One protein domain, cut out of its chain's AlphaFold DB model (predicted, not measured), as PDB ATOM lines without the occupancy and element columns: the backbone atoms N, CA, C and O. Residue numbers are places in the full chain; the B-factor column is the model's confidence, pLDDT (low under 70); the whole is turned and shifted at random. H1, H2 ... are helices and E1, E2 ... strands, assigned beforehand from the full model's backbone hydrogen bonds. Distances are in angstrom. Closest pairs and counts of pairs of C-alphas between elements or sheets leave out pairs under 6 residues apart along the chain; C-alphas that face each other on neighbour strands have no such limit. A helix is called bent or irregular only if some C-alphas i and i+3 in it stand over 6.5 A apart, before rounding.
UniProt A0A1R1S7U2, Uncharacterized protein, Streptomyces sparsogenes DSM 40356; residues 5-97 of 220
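Overview. This is residues 5 to 97 of the 220 residues of an uncharacterized protein of Streptomyces sparsogenes DSM 40356 (UniProt A0A1R1S7U2). A small curled sheet of four antiparallel strands, bent like part of a barrel, has one long kinked helix, H1, running along its E3 and E2 side. The long loop of residues 24 to 35 and the last residues of H1 lie at opposite ends of the longest axis. The printed part has 93 residues with four named strands and then one named helix, in the order E1, E2, E3, E4, H1; the sheet's order is E1, E4, E3, E2. The class is mixed, helices and strands, with 46 residues, under half, in named elements. The whole is compact, with a radius of gyration of the C-alphas of 13.7 A, yet elongated in outline, spanning 46 by 28 by 22 A.

Along the chain. E1, residues 5 to 7, begins at C-alpha 5 (-1.331, 35.895, -30.741). E2 is residues 19 to 23, 12.1 A long. E3, residues 36 to 43, is the longest strand at 21.1 A, and its C-alpha 36 is at (0.318, 39.519, -14.075). E4, residues 48 to 54, measures 18.6 A. H1, residues 74 to 96, measures 34.1 A and ends at C-alpha 96 (27.189, 41.846, -29.938). H1 is irregular, with C-alphas 78 and 81 7.2 A apart, and has a kink of 39 degrees near residue 81.

Arrangement. The sheet is strongly twisted, with edge strands E1 and E2. E2, E3 and E4 form a meander, each strand the antiparallel neighbour of the one before. With E1, the antiparallel neighbour of E4, they make a Greek key, four strands in a row with the first beside the fourth. E1 and E4 have N 6 and O 49 within hydrogen-bond range at 2.8 A. The hairpin E3 and E4 has N 50 and O 41 at 2.8 A. The hairpin E2 and E3 has N 23 and O 36 at 2.8 A. E1 and E2 are apart. H1 is on the sheet, making two layers, a helix on one face of a sheet, at a height over the sheet of 8.1 A. It lies over E3 and, only just, over E2, with 3 of its C-alphas falling on E2. It runs along the strands, at 13 degrees to E3 on the local plane. The closest C-alphas of E3 and H1 are those of Leu 37 and Cys 76, 5.8 A apart. In H1, 17 of 19 O i to N i+4 pairs are within hydrogen-bond range.

Size, cuts and confidence. The two C-alphas farthest apart are those of Pro 29 and Thr 96, at 46.9 A. The printed part has no cut. The link from E3 to E4 is tight; those from E1 to E2, E2 to E3 and E4 to H1 are long. The mean pLDDT of the printed part is 82.0, and residues 7 to 11, 26, 59 to 68 and 94 to 97 are under 70.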
ATOM      1  N   VAL A   5      -2.039  35.422 -29.552       71.00
ATOM      2  CA  VAL A   5      -1.331  35.895 -30.741       71.00
ATOM      3  C   VAL A   5      -1.921  37.243 -31.151       71.00
ATOM      4  O   VAL A   5      -3.120  37.355 -31.396       71.00
ATOM      5  N   HIS A   6      -1.069  38.259 -31.217       72.12
ATOM      6  CA  HIS A   6      -1.386  39.623 -31.615       72.12
ATOM      7  C   HIS A   6      -0.834  39.841 -33.024       72.12
ATOM      8  O   HIS A   6       0.381  39.907 -33.218       72.12
ATOM      9  N   LEU A   7      -1.729  39.882 -34.011       67.00
ATOM     10  CA  LEU A   7      -1.360  40.031 -35.417       67.00
ATOM     11  C   LEU A   7      -0.862  41.453 -35.704       67.00
ATOM     12  O   LEU A   7      -1.496  42.425 -35.295       67.00
ATOM     13  N   GLY A   8       0.219  41.553 -36.480       61.78
ATOM     14  CA  GLY A   8       0.800  42.822 -36.909       61.78
ATOM     15  C   GLY A   8       1.941  43.325 -36.022       61.78
ATOM     16  O   GLY A   8       2.259  42.768 -34.973       61.78
ATOM     17  N   ASP A   9       2.593  44.388 -36.491       66.25
ATOM     18  CA  ASP A   9       3.665  45.058 -35.764       66.25
ATOM     19  C   ASP A   9       3.047  46.048 -34.776       66.25
ATOM     20  O   ASP A   9       2.462  47.057 -35.180       66.25
ATOM     21  N   GLU A  10       3.138  45.764 -33.480       64.94
ATOM     22  CA  GLU A  10       2.848  46.773 -32.468       64.94
ATOM     23  C   GLU A  10       3.935  47.862 -32.515       64.94
ATOM     24  O   GLU A  10       4.953  47.797 -31.834       64.94
ATOM     25  N   GLN A  11       3.711  48.840 -33.397       61.16
ATOM     26  CA  GLN A  11       4.278  50.192 -33.438       61.16
ATOM     27  C   GLN A  11       5.753  50.319 -32.998       61.16
ATOM     28  O   GLN A  11       6.094  51.152 -32.159       61.16
ATOM     29  N   GLY A  12       6.651  49.540 -33.609       74.50
ATOM     30  CA  GLY A  12       8.098  49.779 -33.525       74.50
ATOM     31  C   GLY A  12       8.834  49.017 -32.423       74.50
ATOM     32  O   GLY A  12       9.959  49.388 -32.076       74.50
ATOM     33  N   LEU A  13       8.241  47.950 -31.880       84.50
ATOM     34  CA  LEU A  13       8.983  46.995 -31.059       84.50
ATOM     35  C   LEU A  13       9.997  46.212 -31.910       84.50
ATOM     36  O   LEU A  13       9.737  45.801 -33.039       84.50
ATOM     37  N   ASP A  14      11.180  45.980 -31.347       87.94
ATOM     38  CA  ASP A  14      12.237  45.222 -32.008       87.94
ATOM     39  C   ASP A  14      11.889  43.729 -31.971       87.94
ATOM     40  O   ASP A  14      11.951  43.092 -30.918       87.94
ATOM     41  N   ARG A  15      11.546  43.168 -33.138       89.88
ATOM     42  CA  ARG A  15      11.152  41.759 -33.323       89.88
ATOM     43  C   ARG A  15      12.229  40.752 -32.898       89.88
ATOM     44  O   ARG A  15      11.926  39.575 -32.734       89.88
ATOM     45  N   SER A  16      13.481  41.177 -32.713       88.50
ATOM     46  CA  SER A  16      14.551  40.318 -32.185       88.50
ATOM     47  C   SER A  16      14.571  40.245 -30.651       88.50
ATOM     48  O   SER A  16      15.279  39.419 -30.065       88.50
ATOM     49  N   ARG A  17      13.797  41.104 -29.977       90.12
ATOM     50  CA  ARG A  17      13.786  41.246 -28.522       90.12
ATOM     51  C   ARG A  17      12.527  40.661 -27.905       90.12
ATOM     52  O   ARG A  17      11.466  40.541 -28.509       90.12
ATOM     53  N   ARG A  18      12.683  40.317 -26.632       92.06
ATOM     54  CA  ARG A  18      11.610  39.882 -25.747       92.06
ATOM     55  C   ARG A  18      11.362  40.956 -24.703       92.06
ATOM     56  O   ARG A  18      12.304  41.606 -24.243       92.06
ATOM     57  N   TYR A  19      10.108  41.096 -24.306       91.00
ATOM     58  CA  TYR A  19       9.652  42.130 -23.388       91.00
ATOM     59  C   TYR A  19       8.851  41.509 -22.246       91.00
ATOM     60  O   TYR A  19       8.323  40.407 -22.376       91.00
ATOM     61  N   LEU A  20       8.755  42.206 -21.114       91.75
ATOM     62  CA  LEU A  20       7.750  41.886 -20.103       91.75
ATOM     63  C   LEU A  20       6.518  42.727 -20.386       91.75
ATOM     64  O   LEU A  20       6.628  43.951 -20.474       91.75
ATOM     65  N   ARG A  21       5.363  42.073 -20.509       89.19
ATOM     66  CA  ARG A  21       4.087  42.755 -20.703       89.19
ATOM     67  C   ARG A  21       3.091  42.376 -19.607       89.19
ATOM     68  O   ARG A  21       3.006  41.198 -19.241       89.19
ATOM     69  N   PRO A  22       2.346  43.359 -19.086       89.19
ATOM     70  CA  PRO A  22       1.171  43.120 -18.269       89.19
ATOM     71  C   PRO A  22       0.168  42.239 -19.018       89.19
ATOM     72  O   PRO A  22      -0.087  42.456 -20.203       89.19
ATOM     73  N   VAL A  23      -0.407  41.255 -18.334       86.38
ATOM     74  CA  VAL A  23      -1.473  40.395 -18.860       86.38
ATOM     75  C   VAL A  23      -2.607  40.283 -17.853       86.38
ATOM     76  O   VAL A  23      -2.382  40.282 -16.638       86.38
ATOM     77  N   ALA A  24      -3.830  40.223 -18.380       77.62
ATOM     78  CA  ALA A  24      -5.045  40.195 -17.580       77.62
ATOM     79  C   ALA A  24      -5.133  38.936 -16.700       77.62
ATOM     80  O   ALA A  24      -4.403  37.952 -16.888       77.62
ATOM     81  N   ARG A  25      -6.062  38.990 -15.743       74.19
ATOM     82  CA  ARG A  25      -6.361  37.906 -14.810       74.19
ATOM     83  C   ARG A  25      -6.630  36.578 -15.513       74.19
ATOM     84  O   ARG A  25      -7.158  36.524 -16.627       74.19
ATOM     85  N   LEU A  26      -6.388  35.500 -14.777       69.94
ATOM     86  CA  LEU A  26      -6.933  34.200 -15.123       69.94
ATOM     87  C   LEU A  26      -8.467  34.255 -14.964       69.94
ATOM     88  O   LEU A  26      -8.969  34.693 -13.932       69.94
ATOM     89  N   GLN A  27      -9.231  33.838 -15.977       73.19
ATOM     90  CA  GLN A  27     -10.700  33.804 -15.906       73.19
ATOM     91  C   GLN A  27     -11.202  32.612 -15.066       73.19
ATOM     92  O   GLN A  27     -11.937  31.764 -15.564       73.19
ATOM     93  N   LEU A  28     -10.787  32.528 -13.799       74.38
ATOM     94  CA  LEU A  28     -11.307  31.556 -12.837       74.38
ATOM     95  C   LEU A  28     -12.283  32.220 -11.852       74.38
ATOM     96  O   LEU A  28     -12.127  33.410 -11.571       74.38
ATOM     97  N   PRO A  29     -13.276  31.475 -11.325       77.44
ATOM     98  CA  PRO A  29     -14.298  32.018 -10.426       77.44
ATOM     99  C   PRO A  29     -13.744  32.650  -9.141       77.44
ATOM    100  O   PRO A  29     -14.288  33.652  -8.690       77.44
ATOM    101  N   ASP A  30     -12.644  32.110  -8.608       80.69
ATOM    102  CA  ASP A  30     -12.115  32.468  -7.283       80.69
ATOM    103  C   ASP A  30     -10.727  33.137  -7.324       80.69
ATOM    104  O   ASP A  30     -10.130  33.396  -6.279       80.69
ATOM    105  N   GLU A  31     -10.183  33.412  -8.516       75.50
ATOM    106  CA  GLU A  31      -8.863  34.042  -8.626       75.50
ATOM    107  C   GLU A  31      -9.003  35.569  -8.478       75.50
ATOM    108  O   GLU A  31      -9.871  36.177  -9.122       75.50
ATOM    109  N   PRO A  32      -8.169  36.221  -7.648       77.31
ATOM    110  CA  PRO A  32      -8.193  37.670  -7.509       77.31
ATOM    111  C   PRO A  32      -7.896  38.352  -8.849       77.31
ATOM    112  O   PRO A  32      -7.120  37.848  -9.665       77.31
ATOM    113  N   ASP A  33      -8.495  39.525  -9.062       81.31
ATOM    114  CA  ASP A  33      -8.304  40.327 -10.275       81.31
ATOM    115  C   ASP A  33      -6.939  41.030 -10.259       81.31
ATOM    116  O   ASP A  33      -6.809  42.229 -10.011       81.31
ATOM    117  N   LEU A  34      -5.889  40.227 -10.418       86.50
ATOM    118  CA  LEU A  34      -4.509  40.677 -10.443       86.50
ATOM    119  C   LEU A  34      -4.015  40.773 -11.881       86.50
ATOM    120  O   LEU A  34      -4.253  39.901 -12.718       86.50
ATOM    121  N   VAL A  35      -3.240  41.817 -12.136       88.75
ATOM    122  CA  VAL A  35      -2.494  41.984 -13.375       88.75
ATOM    123  C   VAL A  35      -1.162  41.270 -13.208       88.75
ATOM    124  O   VAL A  35      -0.389  41.546 -12.283       88.75
ATOM    125  N   HIS A  36      -0.896  40.323 -14.095       90.44
ATOM    126  CA  HIS A  36       0.318  39.519 -14.075       90.44
ATOM    127  C   HIS A  36       1.339  40.047 -15.083       90.44
ATOM    128  O   HIS A  36       1.005  40.838 -15.954       90.44
ATOM    129  N   LEU A  37       2.585  39.579 -14.995       91.56
ATOM    130  CA  LEU A  37       3.598  39.801 -16.029       91.56
ATOM    131  C   LEU A  37       3.804  38.521 -16.825       91.56
ATOM    132  O   LEU A  37       3.969  37.456 -16.231       91.56
ATOM    133  N   ALA A  38       3.857  38.631 -18.146       91.81
ATOM    134  CA  ALA A  38       4.242  37.557 -19.051       91.81
ATOM    135  C   ALA A  38       5.391  37.998 -19.960       91.81
ATOM    136  O   ALA A  38       5.621  39.192 -20.167       91.81
ATOM    137  N   VAL A  39       6.106  37.019 -20.512       91.69
ATOM    138  CA  VAL A  39       7.073  37.275 -21.582       91.69
ATOM    139  C   VAL A  39       6.309  37.466 -22.888       91.69
ATOM    140  O   VAL A  39       5.489  36.624 -23.255       91.69
ATOM    141  N   TYR A  40       6.595  38.576 -23.559       90.06
ATOM    142  CA  TYR A  40       6.075  38.960 -24.860       90.06
ATOM    143  C   TYR A  40       7.183  38.817 -25.902       90.06
ATOM    144  O   TYR A  40       8.251  39.420 -25.757       90.06
ATOM    145  N   GLU A  41       6.964  37.981 -26.912       91.69
ATOM    146  CA  GLU A  41       7.961  37.668 -27.935       91.69
ATOM    147  C   GLU A  41       7.361  37.601 -29.335       91.69
ATOM    148  O   GLU A  41       6.185  37.292 -29.513       91.69
ATOM    149  N   TRP A  42       8.182  37.896 -30.335       91.38
ATOM    150  CA  TRP A  42       7.801  37.789 -31.732       91.38
ATOM    151  C   TRP A  42       7.916  36.338 -32.203       91.38
ATOM    152  O   TRP A  42       8.946  35.694 -31.993       91.38
ATOM    153  N   LEU A  43       6.883  35.831 -32.875       89.44
ATOM    154  CA  LEU A  43       6.868  34.493 -33.459       89.44
ATOM    155  C   LEU A  43       6.899  34.592 -34.995       89.44
ATOM    156  O   LEU A  43       5.851  34.793 -35.612       89.44
ATOM    157  N   PRO A  44       8.067  34.383 -35.647       88.75
ATOM    158  CA  PRO A  44       8.204  34.534 -37.100       88.75
ATOM    159  C   PRO A  44       7.261  33.646 -37.917       88.75
ATOM    160  O   PRO A  44       6.828  34.041 -38.990       88.75
ATOM    161  N   MET A  45       6.917  32.461 -37.400       88.38
ATOM    162  CA  MET A  45       6.001  31.520 -38.057       88.38
ATOM    163  C   MET A  45       4.591  32.094 -38.249       88.38
ATOM    164  O   MET A  45       3.899  31.697 -39.183       88.38
ATOM    165  N   PHE A  46       4.168  33.004 -37.370       86.38
ATOM    166  CA  PHE A  46       2.819  33.567 -37.366       86.38
ATOM    167  C   PHE A  46       2.788  35.046 -37.759       86.38
ATOM    168  O   PHE A  46       1.703  35.618 -37.784       86.38
ATOM    169  N   ASP A  47       3.952  35.653 -38.037       85.81
ATOM    170  CA  ASP A  47       4.114  37.103 -38.251       85.81
ATOM    171  C   ASP A  47       3.356  37.915 -37.185       85.81
ATOM    172  O   ASP A  47       2.579  38.829 -37.468       85.81
ATOM    173  N   ALA A  48       3.531  37.501 -35.929       88.12
ATOM    174  CA  ALA A  48       2.733  37.996 -34.828       88.12
ATOM    175  C   ALA A  48       3.494  37.957 -33.510       88.12
ATOM    176  O   ALA A  48       4.355  37.103 -33.272       88.12
ATOM    177  N   TRP A  49       3.121  38.866 -32.623       86.56
ATOM    178  CA  TRP A  49       3.591  38.851 -31.253       86.56
ATOM    179  C   TRP A  49       2.772  37.887 -30.403       86.56
ATOM    180  O   TRP A  49       1.570  37.730 -30.606       86.56
ATOM    181  N   ALA A  50       3.399  37.274 -29.408       87.81
ATOM    182  CA  ALA A  50       2.737  36.345 -28.517       87.81
ATOM    183  C   ALA A  50       3.148  36.528 -27.062       87.81
ATOM    184  O   ALA A  50       4.307  36.801 -26.748       87.81
ATOM    185  N   THR A  51       2.188  36.331 -26.162       86.88
ATOM    186  CA  THR A  51       2.428  36.247 -24.722       86.88
ATOM    187  C   THR A  51       2.437  34.785 -24.275       86.88
ATOM    188  O   THR A  51       1.479  34.039 -24.488       86.88
ATOM    189  N   GLY A  52       3.530  34.368 -23.631       84.06
ATOM    190  CA  GLY A  52       3.597  33.094 -22.905       84.06
ATOM    191  C   GLY A  52       2.840  33.161 -21.571       84.06
ATOM    192  O   GLY A  52       2.266  34.198 -21.257       84.06
ATOM    193  N   PRO A  53       2.847  32.106 -20.738       86.69
ATOM    194  CA  PRO A  53       2.249  32.158 -19.403       86.69
ATOM    195  C   PRO A  53       2.819  33.292 -18.552       86.69
ATOM    196  O   PRO A  53       3.949  33.742 -18.762       86.69
ATOM    197  N   ALA A  54       2.068  33.699 -17.529       89.69
ATOM    198  CA  ALA A  54       2.617  34.617 -16.543       89.69
ATOM    199  C   ALA A  54       3.859  34.025 -15.865       89.69
ATOM    200  O   ALA A  54       3.903  32.836 -15.543       89.69
ATOM    201  N   ILE A  55       4.840  34.875 -15.568       92.88
ATOM    202  CA  ILE A  55       6.125  34.474 -14.979       92.88
ATOM    203  C   ILE A  55       5.985  33.876 -13.573       92.88
ATOM    204  O   ILE A  55       6.882  33.176 -13.114       92.88
ATOM    205  N   CYS A  56       4.859  34.116 -12.891       91.06
ATOM    206  CA  CYS A  56       4.533  33.465 -11.621       91.06
ATOM    207  C   CYS A  56       3.961  32.043 -11.778       91.06
ATOM    208  O   CYS A  56       3.687  31.391 -10.774       91.06
ATOM    209  N   GLY A  57       3.720  31.581 -13.007       86.62
ATOM    210  CA  GLY A  57       3.163  30.263 -13.317       86.62
ATOM    211  C   GLY A  57       1.647  30.130 -13.137       86.62
ATOM    212  O   GLY A  57       1.109  29.070 -13.441       86.62
ATOM    213  N   ARG A  58       0.944  31.172 -12.665       79.56
ATOM    214  CA  ARG A  58      -0.501  31.095 -12.368       79.56
ATOM    215  C   ARG A  58      -1.425  31.449 -13.535       79.56
ATOM    216  O   ARG A  58      -2.522  30.915 -13.584       79.56
ATOM    217  N   SER A  59      -1.016  32.308 -14.475       68.69
ATOM    218  CA  SER A  59      -1.901  32.762 -15.565       68.69
ATOM    219  C   SER A  59      -1.590  32.085 -16.907       68.69
ATOM    220  O   SER A  59      -0.450  32.132 -17.374       68.69
ATOM    221  N   THR A  60      -2.605  31.467 -17.525       64.62
ATOM    222  CA  THR A  60      -2.561  30.784 -18.836       64.62
ATOM    223  C   THR A  60      -3.598  31.302 -19.839       64.62
ATOM    224  O   THR A  60      -3.506  30.977 -21.019       64.62
ATOM    225  N   ALA A  61      -4.571  32.105 -19.396       61.91
ATOM    226  CA  ALA A  61      -5.595  32.723 -20.237       61.91
ATOM    227  C   ALA A  61      -5.429  34.239 -20.154       61.91
ATOM    228  O   ALA A  61      -5.379  34.783 -19.054       61.91
ATOM    229  N   GLN A  62      -5.281  34.910 -21.295       63.91
ATOM    230  CA  GLN A  62      -4.904  36.323 -21.340       63.91
ATOM    231  C   GLN A  62      -5.838  37.028 -22.314       63.91
ATOM    232  O   GLN A  62      -6.008  36.591 -23.448       63.91
ATOM    233  N   GLY A  63      -6.488  38.081 -21.834       60.03
ATOM    234  CA  GLY A  63      -7.251  39.000 -22.666       60.03
ATOM    235  C   GLY A  63      -6.428  40.249 -22.981       60.03
ATOM    236  O   GLY A  63      -5.419  40.497 -22.310       60.03
ATOM    237  N   PRO A  64      -6.854  41.049 -23.970       58.34
ATOM    238  CA  PRO A  64      -6.253  42.350 -24.220       58.34
ATOM    239  C   PRO A  64      -6.392  43.226 -22.969       58.34
ATOM    240  O   PRO A  64      -7.489  43.396 -22.438       58.34
ATOM    241  N   LEU A  65      -5.275  43.770 -22.492       62.56
ATOM    242  CA  LEU A  65      -5.274  44.890 -21.555       62.56
ATOM    243  C   LEU A  65      -5.150  46.185 -22.350       62.56
ATOM    244  O   LEU A  65      -4.546  46.201 -23.424       62.56
ATOM    245  N   THR A  66      -5.698  47.272 -21.816       62.62
ATOM    246  CA  THR A  66      -5.376  48.599 -22.338       62.62
ATOM    247  C   THR A  66      -3.878  48.852 -22.187       62.62
ATOM    248  O   THR A  66      -3.232  48.337 -21.267       62.62
ATOM    249  N   GLU A  67      -3.308  49.646 -23.088       61.84
ATOM    250  CA  GLU A  67      -1.940  50.126 -22.912       61.84
ATOM    251  C   GLU A  67      -1.824  50.847 -21.554       61.84
ATOM    252  O   GLU A  67      -2.809  51.386 -21.055       61.84
ATOM    253  N   SER A  68      -0.640  50.793 -20.936       65.62
ATOM    254  CA  SER A  68      -0.301  51.414 -19.638       65.62
ATOM    255  C   SER A  68      -0.849  50.795 -18.337       65.62
ATOM    256  O   SER A  68      -0.784  51.451 -17.300       65.62
ATOM    257  N   VAL A  69      -1.359  49.559 -18.325       82.81
ATOM    258  CA  VAL A  69      -1.759  48.899 -17.060       82.81
ATOM    259  C   VAL A  69      -0.538  48.318 -16.341       82.81
ATOM    260  O   VAL A  69       0.171  47.502 -16.914       82.81
ATOM    261  N   GLU A  70      -0.288  48.685 -15.086       88.31
ATOM    262  CA  GLU A  70       0.820  48.123 -14.297       88.31
ATOM    263  C   GLU A  70       0.486  46.747 -13.697       88.31
ATOM    264  O   GLU A  70      -0.672  46.420 -13.430       88.31
ATOM    265  N   ALA A  71       1.512  45.925 -13.462       89.50
ATOM    266  CA  ALA A  71       1.341  44.622 -12.828       89.50
ATOM    267  C   ALA A  71       1.080  44.749 -11.321       89.50
ATOM    268  O   ALA A  71       1.811  45.430 -10.609       89.50
ATOM    269  N   THR A  72       0.081  44.023 -10.819       91.88
ATOM    270  CA  THR A  72      -0.324  44.044  -9.401       91.88
ATOM    271  C   THR A  72      -0.081  42.713  -8.685       91.88
ATOM    272  O   THR A  72      -0.148  42.636  -7.459       91.88
ATOM    273  N   CYS A  73       0.252  41.641  -9.413       92.19
ATOM    274  CA  CYS A  73       0.585  40.351  -8.815       92.19
ATOM    275  C   CYS A  73       1.937  40.403  -8.078       92.19
ATOM    276  O   CYS A  73       2.995  40.417  -8.710       92.19
ATOM    277  N   ALA A  74       1.912  40.320  -6.742       94.31
ATOM    278  CA  ALA A  74       3.112  40.366  -5.895       94.31
ATOM    279  C   ALA A  74       4.188  39.335  -6.288       94.31
ATOM    280  O   ALA A  74       5.376  39.648  -6.296       94.31
ATOM    281  N   SER A  75       3.791  38.117  -6.677       93.88
ATOM    282  CA  SER A  75       4.744  37.103  -7.150       93.88
ATOM    283  C   SER A  75       5.400  37.493  -8.476       93.88
ATOM    284  O   SER A  75       6.585  37.235  -8.659       93.88
ATOM    285  N   CYS A  76       4.663  38.120  -9.400       94.56
ATOM    286  CA  CYS A  76       5.252  38.618 -10.644       94.56
ATOM    287  C   CYS A  76       6.251  39.742 -10.360       94.56
ATOM    288  O   CYS A  76       7.370  39.681 -10.858       94.56
ATOM    289  N   LEU A  77       5.885  40.702  -9.504       95.81
ATOM    290  CA  LEU A  77       6.762  41.809  -9.106       95.81
ATOM    291  C   LEU A  77       8.043  41.312  -8.416       95.81
ATOM    292  O   LEU A  77       9.128  41.818  -8.680       95.81
ATOM    293  N   ALA A  78       7.952  40.257  -7.600       96.69
ATOM    294  CA  ALA A  78       9.124  39.639  -6.980       96.69
ATOM    295  C   ALA A  78      10.080  38.990  -8.006       96.69
ATOM    296  O   ALA A  78      11.297  39.008  -7.817       96.69
ATOM    297  N   TYR A  79       9.555  38.418  -9.097       95.94
ATOM    298  CA  TYR A  79      10.367  37.804 -10.157       95.94
ATOM    299  C   TYR A  79      10.834  38.784 -11.236       95.94
ATOM    300  O   TYR A  79      11.786  38.478 -11.961       95.94
ATOM    301  N   GLU A  80      10.196  39.946 -11.348       96.00
ATOM    302  CA  GLU A  80      10.451  40.927 -12.398       96.00
ATOM    303  C   GLU A  80      11.939  41.300 -12.535       96.00
ATOM    304  O   GLU A  80      12.450  41.196 -13.656       96.00
ATOM    305  N   PRO A  81      12.696  41.629 -11.462       97.25
ATOM    306  CA  PRO A  81      14.099  42.029 -11.605       97.25
ATOM    307  C   PRO A  81      14.968  40.935 -12.234       97.25
ATOM    308  O   PRO A  81      15.858  41.213 -13.044       97.25
ATOM    309  N   LYS A  82      14.682  39.666 -11.908       96.12
ATOM    310  CA  LYS A  82      15.404  38.510 -12.449       96.12
ATOM    311  C   LYS A  82      15.143  38.353 -13.945       96.12
ATOM    312  O   LYS A  82      16.086  38.143 -14.707       96.12
ATOM    313  N   TYR A  83      13.884  38.461 -14.364       95.38
ATOM    314  CA  TYR A  83      13.526  38.370 -15.779       95.38
ATOM    315  C   TYR A  83      14.064  39.556 -16.572       95.38
ATOM    316  O   TYR A  83      14.650  39.347 -17.629       95.38
ATOM    317  N   ARG A  84      13.961  40.778 -16.041       94.94
ATOM    318  CA  ARG A  84      14.516  41.982 -16.669       94.94
ATOM    319  C   ARG A  84      16.023  41.841 -16.913       94.94
ATOM    320  O   ARG A  84      16.463  41.986 -18.045       94.94
ATOM    321  N   THR A  85      16.776  41.384 -15.909       94.81
ATOM    322  CA  THR A  85      18.216  41.078 -16.046       94.81
ATOM    323  C   THR A  85      18.496  40.050 -17.151       94.81
ATOM    324  O   THR A  85      19.434  40.209 -17.935       94.81
ATOM    325  N   ALA A  86      17.696  38.983 -17.238       92.75
ATOM    326  CA  ALA A  86      17.867  37.963 -18.272       92.75
ATOM    327  C   ALA A  86      17.567  38.510 -19.679       92.75
ATOM    328  O   ALA A  86      18.317  38.235 -20.618       92.75
ATOM    329  N   LEU A  87      16.511  39.315 -19.811       93.00
ATOM    330  CA  LEU A  87      16.115  39.959 -21.062       93.00
ATOM    331  C   LEU A  87      17.142  41.003 -21.520       93.00
ATOM    332  O   LEU A  87      17.475  41.053 -22.702       93.00
ATOM    333  N   ASP A  88      17.703  41.777 -20.593       90.19
ATOM    334  CA  ASP A  88      18.757  42.750 -20.886       90.19
ATOM    335  C   ASP A  88      20.044  42.055 -21.341       90.19
ATOM    336  O   ASP A  88      20.665  42.478 -22.318       90.19
ATOM    337  N   ARG A  89      20.417  40.930 -20.710       89.19
ATOM    338  CA  ARG A  89      21.529  40.095 -21.186       89.19
ATOM    339  C   ARG A  89      21.260  39.573 -22.597       89.19
ATOM    340  O   ARG A  89      22.160  39.628 -23.428       89.19
ATOM    341  N   GLN A  90      20.049  39.092 -22.882       85.06
ATOM    342  CA  GLN A  90      19.682  38.624 -24.222       85.06
ATOM    343  C   GLN A  90      19.791  39.756 -25.255       85.06
ATOM    344  O   GLN A  90      20.365  39.553 -26.323       85.06
ATOM    345  N   ALA A  91      19.317  40.958 -24.921       83.50
ATOM    346  CA  ALA A  91      19.449  42.134 -25.779       83.50
ATOM    347  C   ALA A  91      20.920  42.539 -25.994       83.50
ATOM    348  O   ALA A  91      21.296  42.930 -27.097       83.50
ATOM    349  N   GLY A  92      21.762  42.411 -24.964       78.25
ATOM    350  CA  GLY A  92      23.206  42.638 -25.057       78.25
ATOM    351  C   GLY A  92      23.910  41.635 -25.972       78.25
ATOM    352  O   GLY A  92      24.695  42.048 -26.820       78.25
ATOM    353  N   VAL A  93      23.579  40.344 -25.857       71.44
ATOM    354  CA  VAL A  93      24.109  39.277 -26.727       71.44
ATOM    355  C   VAL A  93      23.676  39.478 -28.180       71.44
ATOM    356  O   VAL A  93      24.489  39.315 -29.085       71.44
ATOM    357  N   MET A  94      22.423  39.876 -28.415       60.31
ATOM    358  CA  MET A  94      21.918  40.184 -29.760       60.31
ATOM    359  C   MET A  94      22.633  41.398 -30.373       60.31
ATOM    360  O   MET A  94      22.953  41.390 -31.557       60.31
ATOM    361  N   ARG A  95      22.961  42.426 -29.575       62.19
ATOM    362  CA  ARG A  95      23.749  43.578 -30.054       62.19
ATOM    363  C   ARG A  95      25.200  43.229 -30.377       62.19
ATOM    364  O   ARG A  95      25.777  43.859 -31.255       62.19
ATOM    365  N   THR A  96      25.798  42.257 -29.692       56.62
ATOM    366  CA  THR A  96      27.189  41.846 -29.938       56.62
ATOM    367  C   THR A  96      27.337  40.753 -30.997       56.62
ATOM    368  O   THR A  96      28.462  40.419 -31.353       56.62
ATOM    369  N   THR A  97      26.239  40.224 -31.552       52.59
ATOM    370  CA  THR A  97      26.253  39.188 -32.605       52.59
ATOM    371  C   THR A  97      26.065  39.731 -34.024       52.59
ATOM    372  O   THR A  97      25.655  38.997 -34.923       52.59
TER     373      THR A  97